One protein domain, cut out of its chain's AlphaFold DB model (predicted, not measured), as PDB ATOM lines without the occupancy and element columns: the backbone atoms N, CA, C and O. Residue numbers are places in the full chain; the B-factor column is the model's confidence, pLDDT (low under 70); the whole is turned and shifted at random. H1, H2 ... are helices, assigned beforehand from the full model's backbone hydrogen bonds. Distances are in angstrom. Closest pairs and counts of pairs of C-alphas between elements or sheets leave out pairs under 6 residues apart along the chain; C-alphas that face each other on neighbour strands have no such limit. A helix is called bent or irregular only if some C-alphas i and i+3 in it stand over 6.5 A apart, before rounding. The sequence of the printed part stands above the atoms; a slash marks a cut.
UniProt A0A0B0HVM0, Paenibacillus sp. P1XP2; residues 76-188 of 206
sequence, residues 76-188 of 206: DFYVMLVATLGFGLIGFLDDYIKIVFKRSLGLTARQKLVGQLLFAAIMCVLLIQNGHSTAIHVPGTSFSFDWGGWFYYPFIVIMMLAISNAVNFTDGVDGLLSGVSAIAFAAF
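What this domain is: This is residues 76 to 188 of the 206 residues of a protein of Paenibacillus sp. P1XP2 (UniProt A0A0B0HVM0). Two long helices, H1 and H2, lie side by side as an antiparallel hairpin, and a third, H3, crosses H2 slantwise; from the far end of H3 the short H4 folds back, making an open V with H3 and leaving a gap to H1 and H2. At the other end of H3 a long loop, residues 130 to 148, reaches away from the helices and adds to the length; residues 171 to 176 and 182 to 188 stand free. The printed part has 113 residues with four named helices, in the order H1, H2, H3, H4, and no named strand; the class is all helix. It is only just loose, close to compact, with a radius of gyration of the C-alphas of 16.3 A, and elongated, spanning 51 by 29 by 22 A.

Where its parts are: H1, the longest helix, holds residues 76 to 100 and measures 35.2 A from first to last C-alpha; C-alpha 76 is at (131.849, 88.262, 90.084). H2 holds residues 109 to 129 and measures 30.3 A. H3 holds residues 149 to 170 and measures 30.9 A, with C-alpha 149 at (143.330, 91.245, 103.033). H3 is neither bent nor irregular, but only just: C-alphas 150 and 153 are 6.3 A apart. H4 holds residues 176 to 188 and ends with C-alpha 188 at (135.131, 101.665, 82.401).

How they stand to each other: H1 and H2 touch and form a helical hairpin, at a shallow tilt of 11 degrees, opposite ways; their closest C-alphas, of Val 79 and Met 123, are 5.6 A apart. H2 and H3 form a second helical hairpin, at a steep tilt of 43 degrees, opposite ways. H3 touches H2 with residues 153 to 161 alone, and the closest C-alphas, of Ala 120 and Val 157, are 5.5 A apart. H1 and H3 are close but not clearly touching, with the closest C-alphas, of Phe 87 and Ser 164, 7.7 A apart. H3 and H4 touch only at the corner, and only just, with 3 pairs of C-alphas within 8 A; the closest, of Thr 170 and Leu 177, are 5.6 A apart. Their lines stand at a steep tilt of 39 degrees, opposite ways. H4 is apart from H1 and from H2. In H1, H2 and H4 every O i to N i+4 pair is within hydrogen-bond range; in H3, 17 of 18 are.

The domain as a whole: The two C-alphas farthest apart, of Lys 102 and Ser 142, are 52.7 A apart. The printed part has no cut. The link from H2 to H3 is long, with 19 residues; in it residues 136 to 137 pair with residues 144 to 145, antiparallel. The link from H1 to H2 is short and that from H3 to H4 is tight. The mean pLDDT of the printed part is 89.8, and residue 104 is the one printed residue under 70.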
ATOM      1  N   ASP A  76     131.980  86.860  90.494       88.12
ATOM      2  CA  ASP A  76     131.849  88.262  90.084       88.12
ATOM      3  C   ASP A  76     130.384  88.613  89.781       88.12
ATOM      4  O   ASP A  76     129.933  89.720  90.076       88.12
ATOM      5  N   PHE A  77     129.617  87.651  89.254       91.81
ATOM      6  CA  PHE A  77     128.180  87.770  89.050       91.81
ATOM      7  C   PHE A  77     127.431  88.011  90.360       91.81
ATOM      8  O   PHE A  77     126.669  88.974  90.451       91.81
ATOM      9  N   TYR A  78     127.670  87.192  91.386       93.50
ATOM     10  CA  TYR A  78     127.032  87.367  92.693       93.50
ATOM     11  C   TYR A  78     127.482  88.654  93.385       93.50
ATOM     12  O   TYR A  78     126.651  89.353  93.961       93.50
ATOM     13  N   VAL A  79     128.764  89.018  93.281       93.38
ATOM     14  CA  VAL A  79     129.294  90.271  93.840       93.38
ATOM     15  C   VAL A  79     128.617  91.479  93.193       93.38
ATOM     16  O   VAL A  79     128.139  92.354  93.911       93.38
ATOM     17  N   MET A  80     128.509  91.524  91.860       93.19
ATOM     18  CA  MET A  80     127.798  92.609  91.171       93.19
ATOM     19  C   MET A  80     126.308  92.630  91.509       93.19
ATOM     20  O   MET A  80     125.753  93.706  91.719       93.19
ATOM     21  N   LEU A  81     125.657  91.467  91.598       94.94
ATOM     22  CA  LEU A  81     124.235  91.387  91.923       94.94
ATOM     23  C   LEU A  81     123.956  91.917  93.337       94.94
ATOM     24  O   LEU A  81     123.054  92.735  93.514       94.94
ATOM     25  N   VAL A  82     124.761  91.511  94.324       95.62
ATOM     26  CA  VAL A  82     124.681  92.011  95.705       95.62
ATOM     27  C   VAL A  82     124.995  93.504  95.763       95.62
ATOM     28  O   VAL A  82     124.276  94.237  96.438       95.62
ATOM     29  N   ALA A  83     126.013  93.979  95.039       94.88
ATOM     30  CA  ALA A  83     126.350  95.399  94.983       94.88
ATOM     31  C   ALA A  83     125.168  96.230  94.468       94.88
ATOM     32  O   ALA A  83     124.726  97.173  95.122       94.88
ATOM     33  N   THR A  84     124.630  95.870  93.302       94.75
ATOM     34  CA  THR A  84     123.585  96.656  92.646       94.75
ATOM     35  C   THR A  84     122.252  96.555  93.379       94.75
ATOM     36  O   THR A  84     121.640  97.585  93.654       94.75
ATOM     37  N   LEU A  85     121.801  95.346  93.725       96.50
ATOM     38  CA  LEU A  85     120.517  95.166  94.406       96.50
ATOM     39  C   LEU A  85     120.578  95.587  95.873       96.50
ATOM     40  O   LEU A  85     119.616  96.165  96.363       96.50
ATOM     41  N   GLY A  86     121.691  95.353  96.568       96.38
ATOM     42  CA  GLY A  86     121.854  95.723  97.972       96.38
ATOM     43  C   GLY A  86     121.863  97.234  98.176       96.38
ATOM     44  O   GLY A  86     121.038  97.770  98.915       96.38
ATOM     45  N   PHE A  87     122.730  97.955  97.461       95.00
ATOM     46  CA  PHE A  87     122.755  99.421  97.533       95.00
ATOM     47  C   PHE A  87     121.509 100.046  96.899       95.00
ATOM     48  O   PHE A  87     121.005 101.051  97.403       95.00
ATOM     49  N   GLY A  88     120.973  99.417  95.850       94.12
ATOM     50  CA  GLY A  88     119.686  99.772  95.264       94.12
ATOM     51  C   GLY A  88     118.534  99.675  96.263       94.12
ATOM     52  O   GLY A  88     117.720 100.590  96.339       94.12
ATOM     53  N   LEU A  89     118.499  98.620  97.083       94.69
ATOM     54  CA  LEU A  89     117.495  98.429  98.127       94.69
ATOM     55  C   LEU A  89     117.614  99.494  99.219       94.69
ATOM     56  O   LEU A  89     116.599 100.047  99.626       94.69
ATOM     57  N   ILE A  90     118.829  99.829  99.667       94.56
ATOM     58  CA  ILE A  90     119.027 100.914 100.644       94.56
ATOM     59  C   ILE A  90     118.509 102.241 100.081       94.56
ATOM     60  O   ILE A  90     117.798 102.960 100.779       94.56
ATOM     61  N   GLY A  91     118.848 102.566  98.828       91.69
ATOM     62  CA  GLY A  91     118.375 103.783  98.163       91.69
ATOM     63  C   GLY A  91     116.855 103.801  97.999       91.69
ATOM     64  O   GLY A  91     116.210 104.798  98.311       91.69
ATOM     65  N   PHE A  92     116.271 102.670  97.603       90.56
ATOM     66  CA  PHE A  92     114.824 102.506  97.516       90.56
ATOM     67  C   PHE A  92     114.142 102.712  98.873       90.56
ATOM     68  O   PHE A  92     113.161 103.442  98.954       90.56
ATOM     69  N   LEU A  93     114.667 102.118  99.948       91.00
ATOM     70  CA  LEU A  93     114.136 102.310 101.298       91.00
ATOM     71  C   LEU A  93     114.263 103.773 101.751       91.00
ATOM     72  O   LEU A  93     113.348 104.289 102.391       91.00
ATOM     73  N   ASP A  94     115.356 104.454 101.396       89.56
ATOM     74  CA  ASP A  94     115.580 105.869 101.719       89.56
ATOM     75  C   ASP A  94     114.516 106.758 101.083       89.56
ATOM     76  O   ASP A  94     113.869 107.548 101.775       89.56
ATOM     77  N   ASP A  95     114.266 106.569  99.791       85.62
ATOM     78  CA  ASP A  95     113.236 107.307  99.066       85.62
ATOM     79  C   ASP A  95     111.823 106.905  99.501       85.62
ATOM     80  O   ASP A  95     110.946 107.761  99.614       85.62
ATOM     81  N   TYR A  96     111.603 105.630  99.830       85.81
ATOM     82  CA  TYR A  96     110.313 105.140 100.314       85.81
ATOM     83  C   TYR A  96     109.919 105.840 101.616       85.81
ATOM     84  O   TYR A  96     108.809 106.363 101.735       85.81
ATOM     85  N   ILE A  97     110.848 105.920 102.573       85.50
ATOM     86  CA  ILE A  97     110.619 106.576 103.864       85.50
ATOM     87  C   ILE A  97     110.365 108.077 103.690       85.50
ATOM     88  O   ILE A  97     109.441 108.589 104.322       85.50
ATOM     89  N   LYS A  98     111.107 108.782 102.821       80.31
ATOM     90  CA  LYS A  98     110.865 110.220 102.549       80.31
ATOM     91  C   LYS A  98     109.411 110.483 102.155       80.31
ATOM     92  O   LYS A  98     108.805 111.469 102.572       80.31
ATOM     93  N   ILE A  99     108.846 109.575 101.369       78.19
ATOM     94  CA  ILE A  99     107.541 109.740 100.730       78.19
ATOM     95  C   ILE A  99     106.415 109.321 101.662       78.19
ATOM     96  O   ILE A  99     105.461 110.077 101.843       78.19
ATOM     97  N   VAL A 100     106.548 108.162 102.311       81.62
ATOM     98  CA  VAL A 100     105.551 107.667 103.269       81.62
ATOM     99  C   VAL A 100     105.427 108.605 104.466       81.62
ATOM    100  O   VAL A 100     104.314 108.946 104.864       81.62
ATOM    101  N   PHE A 101     106.552 109.073 105.010       78.00
ATOM    102  CA  PHE A 101     106.563 109.967 106.170       78.00
ATOM    103  C   PHE A 101     106.449 111.454 105.806       78.00
ATOM    104  O   PHE A 101     106.516 112.290 106.704       78.00
ATOM    105  N   LYS A 102     106.271 111.791 104.518       71.88
ATOM    106  CA  LYS A 102     106.090 113.163 104.003       71.88
ATOM    107  C   LYS A 102     107.089 114.173 104.578       71.88
ATOM    108  O   LYS A 102     106.731 115.296 104.925       71.88
ATOM    109  N   ARG A 103     108.348 113.770 104.699       71.94
ATOM    110  CA  ARG A 103     109.415 114.594 105.268       71.94
ATOM    111  C   ARG A 103     110.630 114.551 104.355       71.94
ATOM    112  O   ARG A 103     110.865 113.570 103.658       71.94
ATOM    113  N   SER A 104     111.436 115.604 104.390       67.12
ATOM    114  CA  SER A 104     112.652 115.698 103.574       67.12
ATOM    115  C   SER A 104     113.758 114.724 104.007       67.12
ATOM    116  O   SER A 104     114.661 114.438 103.223       67.12
ATOM    117  N   LEU A 105     113.688 114.192 105.235       74.25
ATOM    118  CA  LEU A 105     114.629 113.201 105.759       74.25
ATOM    119  C   LEU A 105     114.174 111.761 105.474       74.25
ATOM    120  O   LEU A 105     113.110 111.335 105.925       74.25
ATOM    121  N   GLY A 106     115.019 110.992 104.788       83.88
ATOM    122  CA  GLY A 106     114.808 109.562 104.555       83.88
ATOM    123  C   GLY A 106     115.200 108.692 105.748       83.88
ATOM    124  O   GLY A 106     114.774 108.940 106.884       83.88
ATOM    125  N   LEU A 107     115.998 107.657 105.486       87.12
ATOM    126  CA  LEU A 107     116.637 106.857 106.526       87.12
ATOM    127  C   LEU A 107     117.496 107.762 107.411       87.12
ATOM    128  O   LEU A 107     118.143 108.706 106.953       87.12
ATOM    129  N   THR A 108     117.560 107.436 108.701       89.44
ATOM    130  CA  THR A 108     118.557 108.072 109.567       89.44
ATOM    131  C   THR A 108     119.963 107.720 109.078       89.44
ATOM    132  O   THR A 108     120.194 106.620 108.568       89.44
ATOM    133  N   ALA A 109     120.929 108.622 109.278       89.00
ATOM    134  CA  ALA A 109     122.315 108.392 108.861       89.00
ATOM    135  C   ALA A 109     122.868 107.054 109.389       89.00
ATOM    136  O   ALA A 109     123.530 106.323 108.655       89.00
ATOM    137  N   ARG A 110     122.514 106.682 110.628       91.81
ATOM    138  CA  ARG A 110     122.889 105.393 111.229       91.81
ATOM    139  C   ARG A 110     122.259 104.204 110.501       91.81
ATOM    140  O   ARG A 110     122.971 103.260 110.189       91.81
ATOM    141  N   GLN A 111     120.962 104.248 110.187       93.50
ATOM    142  CA  GLN A 111     120.291 103.169 109.445       93.50
ATOM    143  C   GLN A 111     120.876 102.997 108.040       93.50
ATOM    144  O   GLN A 111     121.126 101.870 107.617       93.50
ATOM    145  N   LYS A 112     121.141 104.104 107.334       93.00
ATOM    146  CA  LYS A 112     121.749 104.074 105.998       93.00
ATOM    147  C   LYS A 112     123.157 103.478 106.046       93.00
ATOM    148  O   LYS A 112     123.455 102.583 105.262       93.00
ATOM    149  N   LEU A 113     123.985 103.912 107.000       94.31
ATOM    150  CA  LEU A 113     125.342 103.390 107.185       94.31
ATOM    151  C   LEU A 113     125.356 101.909 107.573       94.31
ATOM    152  O   LEU A 113     126.149 101.157 107.016       94.31
ATOM    153  N   VAL A 114     124.473 101.468 108.475       96.12
ATOM    154  CA  VAL A 114     124.361 100.046 108.851       96.12
ATOM    155  C   VAL A 114     123.962  99.199 107.645       96.12
ATOM    156  O   VAL A 114     124.563  98.153 107.415       96.12
ATOM    157  N   GLY A 115     123.008  99.666 106.833       95.25
ATOM    158  CA  GLY A 115     122.640  98.993 105.587       95.25
ATOM    159  C   GLY A 115     123.812  98.905 104.608       95.25
ATOM    160  O   GLY A 115     124.100  97.828 104.087       95.25
ATOM    161  N   GLN A 116     124.524 100.013 104.382       96.44
ATOM    162  CA  GLN A 116     125.677 100.046 103.473       96.44
ATOM    163  C   GLN A 116     126.788  99.112 103.963       96.44
ATOM    164  O   GLN A 116     127.370  98.381 103.163       96.44
ATOM    165  N   LEU A 117     127.043  99.093 105.274       96.94
ATOM    166  CA  LEU A 117     128.028  98.217 105.898       96.94
ATOM    167  C   LEU A 117     127.643  96.740 105.762       96.94
ATOM    168  O   LEU A 117     128.505  95.927 105.440       96.94
ATOM    169  N   LEU A 118     126.365  96.395 105.945       96.94
ATOM    170  CA  LEU A 118     125.863  95.029 105.785       96.94
ATOM    171  C   LEU A 118     126.146  94.496 104.375       96.94
ATOM    172  O   LEU A 118     126.768  93.446 104.225       96.94
ATOM    173  N   PHE A 119     125.732  95.222 103.333       97.31
ATOM    174  CA  PHE A 119     125.933  94.767 101.953       97.31
ATOM    175  C   PHE A 119     127.405  94.811 101.523       97.31
ATOM    176  O   PHE A 119     127.852  93.914 100.806       97.31
ATOM    177  N   ALA A 120     128.187  95.783 102.005       96.50
ATOM    178  CA  ALA A 120     129.631  95.815 101.783       96.50
ATOM    179  C   ALA A 120     130.344  94.616 102.441       96.50
ATOM    180  O   ALA A 120     131.233  94.017 101.833       96.50
ATOM    181  N   ALA A 121     129.927  94.215 103.645       95.88
ATOM    182  CA  ALA A 121     130.461  93.039 104.328       95.88
ATOM    183  C   ALA A 121     130.119  91.741 103.582       95.88
ATOM    184  O   ALA A 121     131.007  90.917 103.366       95.88
ATOM    185  N   ILE A 122     128.871  91.582 103.116       96.12
ATOM    186  CA  ILE A 122     128.458  90.425 102.300       96.12
ATOM    187  C   ILE A 122     129.336  90.313 101.048       96.12
ATOM    188  O   ILE A 122     129.829  89.231 100.732       96.12
ATOM    189  N   MET A 123     129.596  91.425 100.359       95.06
ATOM    190  CA  MET A 123     130.498  91.418  99.206       95.06
ATOM    191  C   MET A 123     131.931  91.023  99.562       95.06
ATOM    192  O   MET A 123     132.542  90.255  98.823       95.06
ATOM    193  N   CYS A 124     132.470  91.516 100.680       94.25
ATOM    194  CA  CYS A 124     133.809  91.129 101.125       94.25
ATOM    195  C   CYS A 124     133.893  89.621 101.383       94.25
ATOM    196  O   CYS A 124     134.846  88.986 100.940       94.25
ATOM    197  N   VAL A 125     132.873  89.030 102.012       94.50
ATOM    198  CA  VAL A 125     132.799  87.575 102.224       94.50
ATOM    199  C   VAL A 125     132.814  86.821 100.892       94.50
ATOM    200  O   VAL A 125     133.585  85.874 100.744       94.50
ATOM    201  N   LEU A 126     132.037  87.263  99.897       94.00
ATOM    202  CA  LEU A 126     132.029  86.645  98.565       94.00
ATOM    203  C   LEU A 126     133.399  86.725  97.870       94.00
ATOM    204  O   LEU A 126     133.828  85.758  97.238       94.00
ATOM    205  N   LEU A 127     134.104  87.852  98.010       92.38
ATOM    206  CA  LEU A 127     135.451  88.040  97.460       92.38
ATOM    207  C   LEU A 127     136.490  87.144  98.151       92.38
ATOM    208  O   LEU A 127     137.331  86.557  97.469       92.38
ATOM    209  N   ILE A 128     136.413  87.003  99.479       91.94
ATOM    210  CA  ILE A 128     137.291  86.123 100.268       91.94
ATOM    211  C   ILE A 128     137.100  84.664  99.850       91.94
ATOM    212  O   ILE A 128     138.077  83.975  99.563       91.94
ATOM    213  N   GLN A 129     135.848  84.203  99.756       90.19
ATOM    214  CA  GLN A 129     135.519  82.817  99.397       90.19
ATOM    215  C   GLN A 129     136.054  82.402  98.023       90.19
ATOM    216  O   GLN A 129     136.206  81.215  97.753       90.19
ATOM    217  N   ASN A 130     136.356  83.371  97.162       87.44
ATOM    218  CA  ASN A 130     136.825  83.128  95.804       87.44
ATOM    219  C   ASN A 130     138.314  83.353  95.609       87.44
ATOM    220  O   ASN A 130     138.791  83.285  94.477       87.44
ATOM    221  N   GLY A 131     139.043  83.638  96.690       86.00
ATOM    222  CA  GLY A 131     140.467  83.937  96.612       86.00
ATOM    223  C   GLY A 131     140.752  85.104  95.669       86.00
ATOM    224  O   GLY A 131     141.753  85.080  94.951       86.00
ATOM    225  N   HIS A 132     139.853  86.097  95.607       87.25
ATOM    226  CA  HIS A 132     140.058  87.252  94.743       87.25
ATOM    227  C   HIS A 132     141.352  87.961  95.151       87.25
ATOM    228  O   HIS A 132     141.568  88.239  96.330       87.25
ATOM    229  N   SER A 133     142.202  88.272  94.169       88.38
ATOM    230  CA  SER A 133     143.480  88.937  94.425       88.38
ATOM    231  C   SER A 133     143.273  90.269  95.150       88.38
ATOM    232  O   SER A 133     142.437  91.082  94.743       88.38
ATOM    233  N   THR A 134     144.050  90.485  96.211       91.12
ATOM    234  CA  THR A 134     144.098  91.729  96.992       91.12
ATOM    235  C   THR A 134     145.140  92.712  96.455       91.12
ATOM    236  O   THR A 134     145.281  93.816  96.981       91.12
ATOM    237  N   ALA A 135     145.836  92.356  95.369       89.88
ATOM    238  CA  ALA A 135     146.800  93.231  94.723       89.88
ATOM    239  C   ALA A 135     146.105  94.443  94.079       89.88
ATOM    240  O   ALA A 135     145.227  94.320  93.219       89.88
ATOM    241  N   ILE A 136     146.540  95.638  94.466       88.56
ATOM    242  CA  ILE A 136     146.094  96.906  93.901       88.56
ATOM    243  C   ILE A 136     147.065  97.300  92.789       88.56
ATOM    244  O   ILE A 136     148.278  97.385  92.981       88.56
ATOM    245  N   HIS A 137     146.518  97.540  91.600       88.69
ATOM    246  CA  HIS A 137     147.288  97.934  90.425       88.69
ATOM    247  C   HIS A 137     147.220  99.445  90.216       88.69
ATOM    248  O   HIS A 137     146.125 100.006  90.131       88.69
ATOM    249  N   VAL A 138     148.372 100.086  90.025       87.56
ATOM    250  CA  VAL A 138     148.419 101.509  89.668       87.56
ATOM    251  C   VAL A 138     148.066 101.664  88.182       87.56
ATOM    252  O   VAL A 138     148.713 101.054  87.322       87.56
ATOM    253  N   PRO A 139     147.038 102.456  87.826       83.19
ATOM    254  CA  PRO A 139     146.657 102.643  86.432       83.19
ATOM    255  C   PRO A 139     147.809 103.275  85.636       83.19
ATOM    256  O   PRO A 139     148.424 104.238  86.072       83.19
ATOM    257  N   GLY A 140     148.100 102.724  84.454       81.19
ATOM    258  CA  GLY A 140     149.163 103.223  83.570       81.19
ATOM    259  C   GLY A 140     150.554 102.624  83.807       81.19
ATOM    260  O   GLY A 140     151.436 102.853  82.987       81.19
ATOM    261  N   THR A 141     150.748 101.806  84.847       86.62
ATOM    262  CA  THR A 141     152.019 101.103  85.105       86.62
ATOM    263  C   THR A 141     151.801  99.593  85.279       86.62
ATOM    264  O   THR A 141     150.666  99.125  85.406       86.62
ATOM    265  N   SER A 142     152.882  98.807  85.249       85.06
ATOM    266  CA  SER A 142     152.877  97.381  85.622       85.06
ATOM    267  C   SER A 142     153.010  97.164  87.132       85.06
ATOM    268  O   SER A 142     152.955  96.026  87.593       85.06
ATOM    269  N   PHE A 143     153.175  98.244  87.899       88.94
ATOM    270  CA  PHE A 143     153.378  98.179  89.333       88.94
ATOM    271  C   PHE A 143     152.088  97.764  90.046       88.94
ATOM    272  O   PHE A 143     151.011  98.341  89.842       88.94
ATOM    273  N   SER A 144     152.210  96.751  90.894       89.19
ATOM    274  CA  SER A 144     151.152  96.283  91.778       89.19
ATOM    275  C   SER A 144     151.692  96.130  93.183       89.19
ATOM    276  O   SER A 144     152.781  95.585  93.363       89.19
ATOM    277  N   PHE A 145     150.913  96.561  94.162       89.94
ATOM    278  CA  PHE A 145     151.221  96.378  95.569       89.94
ATOM    279  C   PHE A 145     150.102  95.586  96.235       89.94
ATOM    280  O   PHE A 145     148.925  95.799  95.949       89.94
ATOM    281  N   ASP A 146     150.470  94.668  97.120       91.00
ATOM    282  CA  ASP A 146     149.528  93.879  97.903       91.00
ATOM    283  C   ASP A 146     149.781  94.160  99.383       91.00
ATOM    284  O   ASP A 146     150.834  93.825  99.921       91.00
ATOM    285  N   TRP A 147     148.841  94.859 100.019       83.69
ATOM    286  CA  TRP A 147     148.896  95.171 101.453       83.69
ATOM    287  C   TRP A 147     148.210  94.081 102.293       83.69
ATOM    288  O   TRP A 147     148.092  94.211 103.510       83.69
ATOM    289  N   GLY A 148     147.746  93.007 101.644       88.75
ATOM    290  CA  GLY A 148     147.012  91.910 102.251       88.75
ATOM    291  C   GLY A 148     145.538  92.222 102.508       88.75
ATOM    292  O   GLY A 148     145.083  93.372 102.498       88.75
ATOM    293  N   GLY A 149     144.773  91.163 102.789       87.62
ATOM    294  CA  GLY A 149     143.330  91.245 103.033       87.62
ATOM    295  C   GLY A 149     142.944  92.170 104.192       87.62
ATOM    296  O   GLY A 149     141.925  92.854 104.115       87.62
ATOM    297  N   TRP A 150     143.783  92.253 105.232       88.00
ATOM    298  CA  TRP A 150     143.519  93.085 106.412       88.00
ATOM    299  C   TRP A 150     143.365  94.573 106.077       88.00
ATOM    300  O   TRP A 150     142.516  95.237 106.659       88.00
ATOM    301  N   PHE A 151     144.132  95.090 105.114       91.31
ATOM    302  CA  PHE A 151     143.976  96.465 104.630       91.31
ATOM    303  C   PHE A 151     142.984  96.562 103.472       91.31
ATOM    304  O   PHE A 151     142.198  97.508 103.408       91.31
ATOM    305  N   TYR A 152     142.992  95.577 102.573       92.88
ATOM    306  CA  TYR A 152     142.179  95.595 101.363       92.88
ATOM    307  C   TYR A 152     140.672  95.642 101.661       92.88
ATOM    308  O   TYR A 152     139.972  96.504 101.131       92.88
ATOM    309  N   TYR A 153     140.152  94.763 102.525       93.62
ATOM    310  CA  TYR A 153     138.703  94.684 102.752       93.62
ATOM    311  C   TYR A 153     138.130  95.913 103.475       93.62
ATOM    312  O   TYR A 153     137.139  96.457 102.983       93.62
ATOM    313  N   PRO A 154     138.739  96.437 104.561       94.25
ATOM    314  CA  PRO A 154     138.290  97.698 105.152       94.25
ATOM    315  C   PRO A 154     138.355  98.869 104.170       94.25
ATOM    316  O   PRO A 154     137.433  99.684 104.129       94.25
ATOM    317  N   PHE A 155     139.397  98.930 103.334       94.19
ATOM    318  CA  PHE A 155     139.513  99.950 102.294       94.19
ATOM    319  C   PHE A 155     138.358  99.876 101.287       94.19
ATOM    320  O   PHE A 155     137.734 100.900 101.006       94.19
ATOM    321  N   ILE A 156     138.016  98.681 100.791       93.62
ATOM    322  CA  ILE A 156     136.877  98.492  99.880       93.62
ATOM    323  C   ILE A 156     135.562  98.906 100.545       93.62
ATOM    324  O   ILE A 156     134.786  99.632  99.928       93.62
ATOM    325  N   VAL A 157     135.321  98.518 101.802       96.00
ATOM    326  CA  VAL A 157     134.115  98.925 102.546       96.00
ATOM    327  C   VAL A 157     134.018 100.449 102.622       96.00
ATOM    328  O   VAL A 157     133.000 101.019 102.226       96.00
ATOM    329  N   ILE A 158     135.080 101.129 103.062       96.38
ATOM    330  CA  ILE A 158     135.113 102.597 103.142       96.38
ATOM    331  C   ILE A 158     134.865 103.217 101.765       96.38
ATOM    332  O   ILE A 158     134.056 104.136 101.646       96.38
ATOM    333  N   MET A 159     135.508 102.697 100.718       95.31
ATOM    334  CA  MET A 159     135.357 103.194  99.353       95.31
ATOM    335  C   MET A 159     133.914 103.049  98.851       95.31
ATOM    336  O   MET A 159     133.374 103.977  98.255       95.31
ATOM    337  N   MET A 160     133.252 101.928  99.137       95.06
ATOM    338  CA  MET A 160     131.850 101.715  98.775       95.06
ATOM    339  C   MET A 160     130.904 102.679  99.489       95.06
ATOM    340  O   MET A 160     130.031 103.273  98.850       95.06
ATOM    341  N   LEU A 161     131.083 102.859 100.800       95.69
ATOM    342  CA  LEU A 161     130.306 103.816 101.585       95.69
ATOM    343  C   LEU A 161     130.531 105.241 101.062       95.69
ATOM    344  O   LEU A 161     129.567 105.976 100.846       95.69
ATOM    345  N   ALA A 162     131.783 105.624 100.809       95.69
ATOM    346  CA  ALA A 162     132.132 106.941 100.290       95.69
ATOM    347  C   ALA A 162     131.495 107.199  98.918       95.69
ATOM    348  O   ALA A 162     130.806 108.204  98.748       95.69
ATOM    349  N   ILE A 163     131.648 106.274  97.964       94.75
ATOM    350  CA  ILE A 163     131.094 106.413  96.610       94.75
ATOM    351  C   ILE A 163     129.564 106.454  96.651       94.75
ATOM    352  O   ILE A 163     128.970 107.326  96.026       94.75
ATOM    353  N   SER A 164     128.907 105.569  97.409       93.56
ATOM    354  CA  SER A 164     127.440 105.553  97.494       93.56
ATOM    355  C   SER A 164     126.879 106.873  98.032       93.56
ATOM    356  O   SER A 164     125.882 107.377  97.512       93.56
ATOM    357  N   ASN A 165     127.529 107.465  99.038       92.56
ATOM    358  CA  ASN A 165     127.112 108.753  99.583       92.56
ATOM    359  C   ASN A 165     127.467 109.925  98.645       92.56
ATOM    360  O   ASN A 165     126.641 110.814  98.463       92.56
ATOM    361  N   ALA A 166     128.623 109.896  97.974       92.88
ATOM    362  CA  ALA A 166     129.008 110.907  96.985       92.88
ATOM    363  C   ALA A 166     128.059 110.942  95.771       92.88
ATOM    364  O   ALA A 166     127.635 112.009  95.329       92.88
ATOM    365  N   VAL A 167     127.671 109.768  95.267       91.25
ATOM    366  CA  VAL A 167     126.700 109.620  94.172       91.25
ATOM    367  C   VAL A 167     125.332 110.161  94.592       91.25
ATOM    368  O   VAL A 167     124.710 110.901  93.835       91.25
ATOM    369  N   ASN A 168     124.896 109.876  95.821       89.06
ATOM    370  CA  ASN A 168     123.643 110.402  96.365       89.06
ATOM    371  C   ASN A 168     123.646 111.937  96.503       89.06
ATOM    372  O   ASN A 168     122.615 112.555  96.272       89.06
ATOM    373  N   PHE A 169     124.789 112.559  96.814       86.62
ATOM    374  CA  PHE A 169     124.917 114.024  96.826       86.62
ATOM    375  C   PHE A 169     124.938 114.652  95.430       86.62
ATOM    376  O   PHE A 169     124.558 115.808  95.270       86.62
ATOM    377  N   THR A 170     125.364 113.895  94.420       86.94
ATOM    378  CA  THR A 170     125.396 114.357  93.024       86.94
ATOM    379  C   THR A 170     123.989 114.385  92.403       86.94
ATOM    380  O   THR A 170     123.739 115.124  91.451       86.94
ATOM    381  N   ASP A 171     123.042 113.626  92.962       81.19
ATOM    382  CA  ASP A 171     121.644 113.532  92.519       81.19
ATOM    383  C   ASP A 171     120.762 114.661  93.083       81.19
ATOM    384  O   ASP A 171     119.776 114.437  93.782       81.19
ATOM    385  N   GLY A 172     121.171 115.908  92.838       73.62
ATOM    386  CA  GLY A 172     120.460 117.113  93.290       73.62
ATOM    387  C   GLY A 172     119.880 117.967  92.160       73.62
ATOM    388  O   GLY A 172     119.094 118.882  92.411       73.62
ATOM    389  N   VAL A 173     120.266 117.684  90.913       77.81
ATOM    390  CA  VAL A 173     119.885 118.439  89.712       77.81
ATOM    391  C   VAL A 173     119.481 117.461  88.613       77.81
ATOM    392  O   VAL A 173     120.147 116.445  88.411       77.81
ATOM    393  N   ASP A 174     118.403 117.776  87.890       79.12
ATOM    394  CA  ASP A 174     117.858 116.912  86.839       79.12
ATOM    395  C   ASP A 174     118.937 116.544  85.816       79.12
ATOM    396  O   ASP A 174     119.527 117.408  85.167       79.12
ATOM    397  N   GLY A 175     119.187 115.245  85.666       80.38
ATOM    398  CA  GLY A 175     120.111 114.715  84.666       80.38
ATOM    399  C   GLY A 175     121.601 114.811  85.017       80.38
ATOM    400  O   GLY A 175     122.413 114.252  84.278       80.38
ATOM    401  N   LEU A 176     121.986 115.442  86.135       87.38
ATOM    402  CA  LEU A 176     123.397 115.540  86.534       87.38
ATOM    403  C   LEU A 176     123.970 114.161  86.877       87.38
ATOM    404  O   LEU A 176     124.973 113.743  86.296       87.38
ATOM    405  N   LEU A 177     123.302 113.423  87.770       89.88
ATOM    406  CA  LEU A 177     123.748 112.090  88.160       89.88
ATOM    407  C   LEU A 177     123.794 111.134  86.957       89.88
ATOM    408  O   LEU A 177     124.776 110.408  86.783       89.88
ATOM    409  N   SER A 178     122.750 111.117  86.125       89.00
ATOM    410  CA  SER A 178     122.673 110.197  84.986       89.00
ATOM    411  C   SER A 178     123.725 110.512  83.920       89.00
ATOM    412  O   SER A 178     124.364 109.586  83.421       89.00
ATOM    413  N   GLY A 179     123.972 111.793  83.624       91.00
ATOM    414  CA  GLY A 179     125.008 112.226  82.685       91.00
ATOM    415  C   GLY A 179     126.418 111.858  83.146       91.00
ATOM    416  O   GLY A 179     127.171 111.236  82.395       91.00
ATOM    417  N   VAL A 180     126.765 112.163  84.402       93.12
ATOM    418  CA  VAL A 180     128.087 111.827  84.967       93.12
ATOM    419  C   VAL A 180     128.283 110.309  85.036       93.12
ATOM    420  O   VAL A 180     129.344 109.801  84.664       93.12
ATOM    421  N   SER A 181     127.248 109.565  85.435       92.44
ATOM    422  CA  SER A 181     127.294 108.099  85.501       92.44
ATOM    423  C   SER A 181     127.481 107.468  84.121       92.44
ATOM    424  O   SER A 181     128.283 106.546  83.976       92.44
ATOM    425  N   ALA A 182     126.800 107.977  83.089       91.94
ATOM    426  CA  ALA A 182     126.945 107.490  81.718       91.94
ATOM    427  C   ALA A 182     128.389 107.627  81.210       91.94
ATOM    428  O   ALA A 182     128.938 106.671  80.658       91.94
ATOM    429  N   ILE A 183     129.031 108.775  81.456       93.69
ATOM    430  CA  ILE A 183     130.435 109.011  81.085       93.69
ATOM    431  C   ILE A 183     131.365 108.058  81.851       93.69
ATOM    432  O   ILE A 183     132.231 107.421  81.246       93.69
ATOM    433  N   ALA A 184     131.169 107.908  83.165       93.12
ATOM    434  CA  ALA A 184     131.988 107.027  83.997       93.12
ATOM    435  C   ALA A 184     131.893 105.553  83.556       93.12
ATOM    436  O   ALA A 184     132.914 104.890  83.359       93.12
ATOM    437  N   PHE A 185     130.678 105.039  83.336       91.88
ATOM    438  CA  PHE A 185     130.479 103.665  82.872       91.88
ATOM    439  C   PHE A 185     131.031 103.439  81.460       91.88
ATOM    440  O   PHE A 185     131.642 102.396  81.210       91.88
ATOM    441  N   ALA A 186     130.899 104.418  80.559       90.38
ATOM    442  CA  ALA A 186     131.504 104.355  79.230       90.38
ATOM    443  C   ALA A 186     133.038 104.268  79.305       90.38
ATOM    444  O   ALA A 186     133.644 103.448  78.609       90.38
ATOM    445  N   ALA A 187     133.670 105.040  80.195       91.12
ATOM    446  CA  ALA A 187     135.112 104.981  80.421       91.12
ATOM    447  C   ALA A 187     135.560 103.601  80.939       91.12
ATOM    448  O   ALA A 187     136.525 103.032  80.417       91.12
ATOM    449  N   PHE A 188     134.837 103.014  81.901       88.88
ATOM    450  CA  PHE A 188     135.131 101.665  82.401       88.88
ATOM    451  C   PHE A 188     134.954 100.586  81.327       88.88
ATOM    452  O   PHE A 188     135.812  99.706  81.190       88.88
TER     453      PHE A 188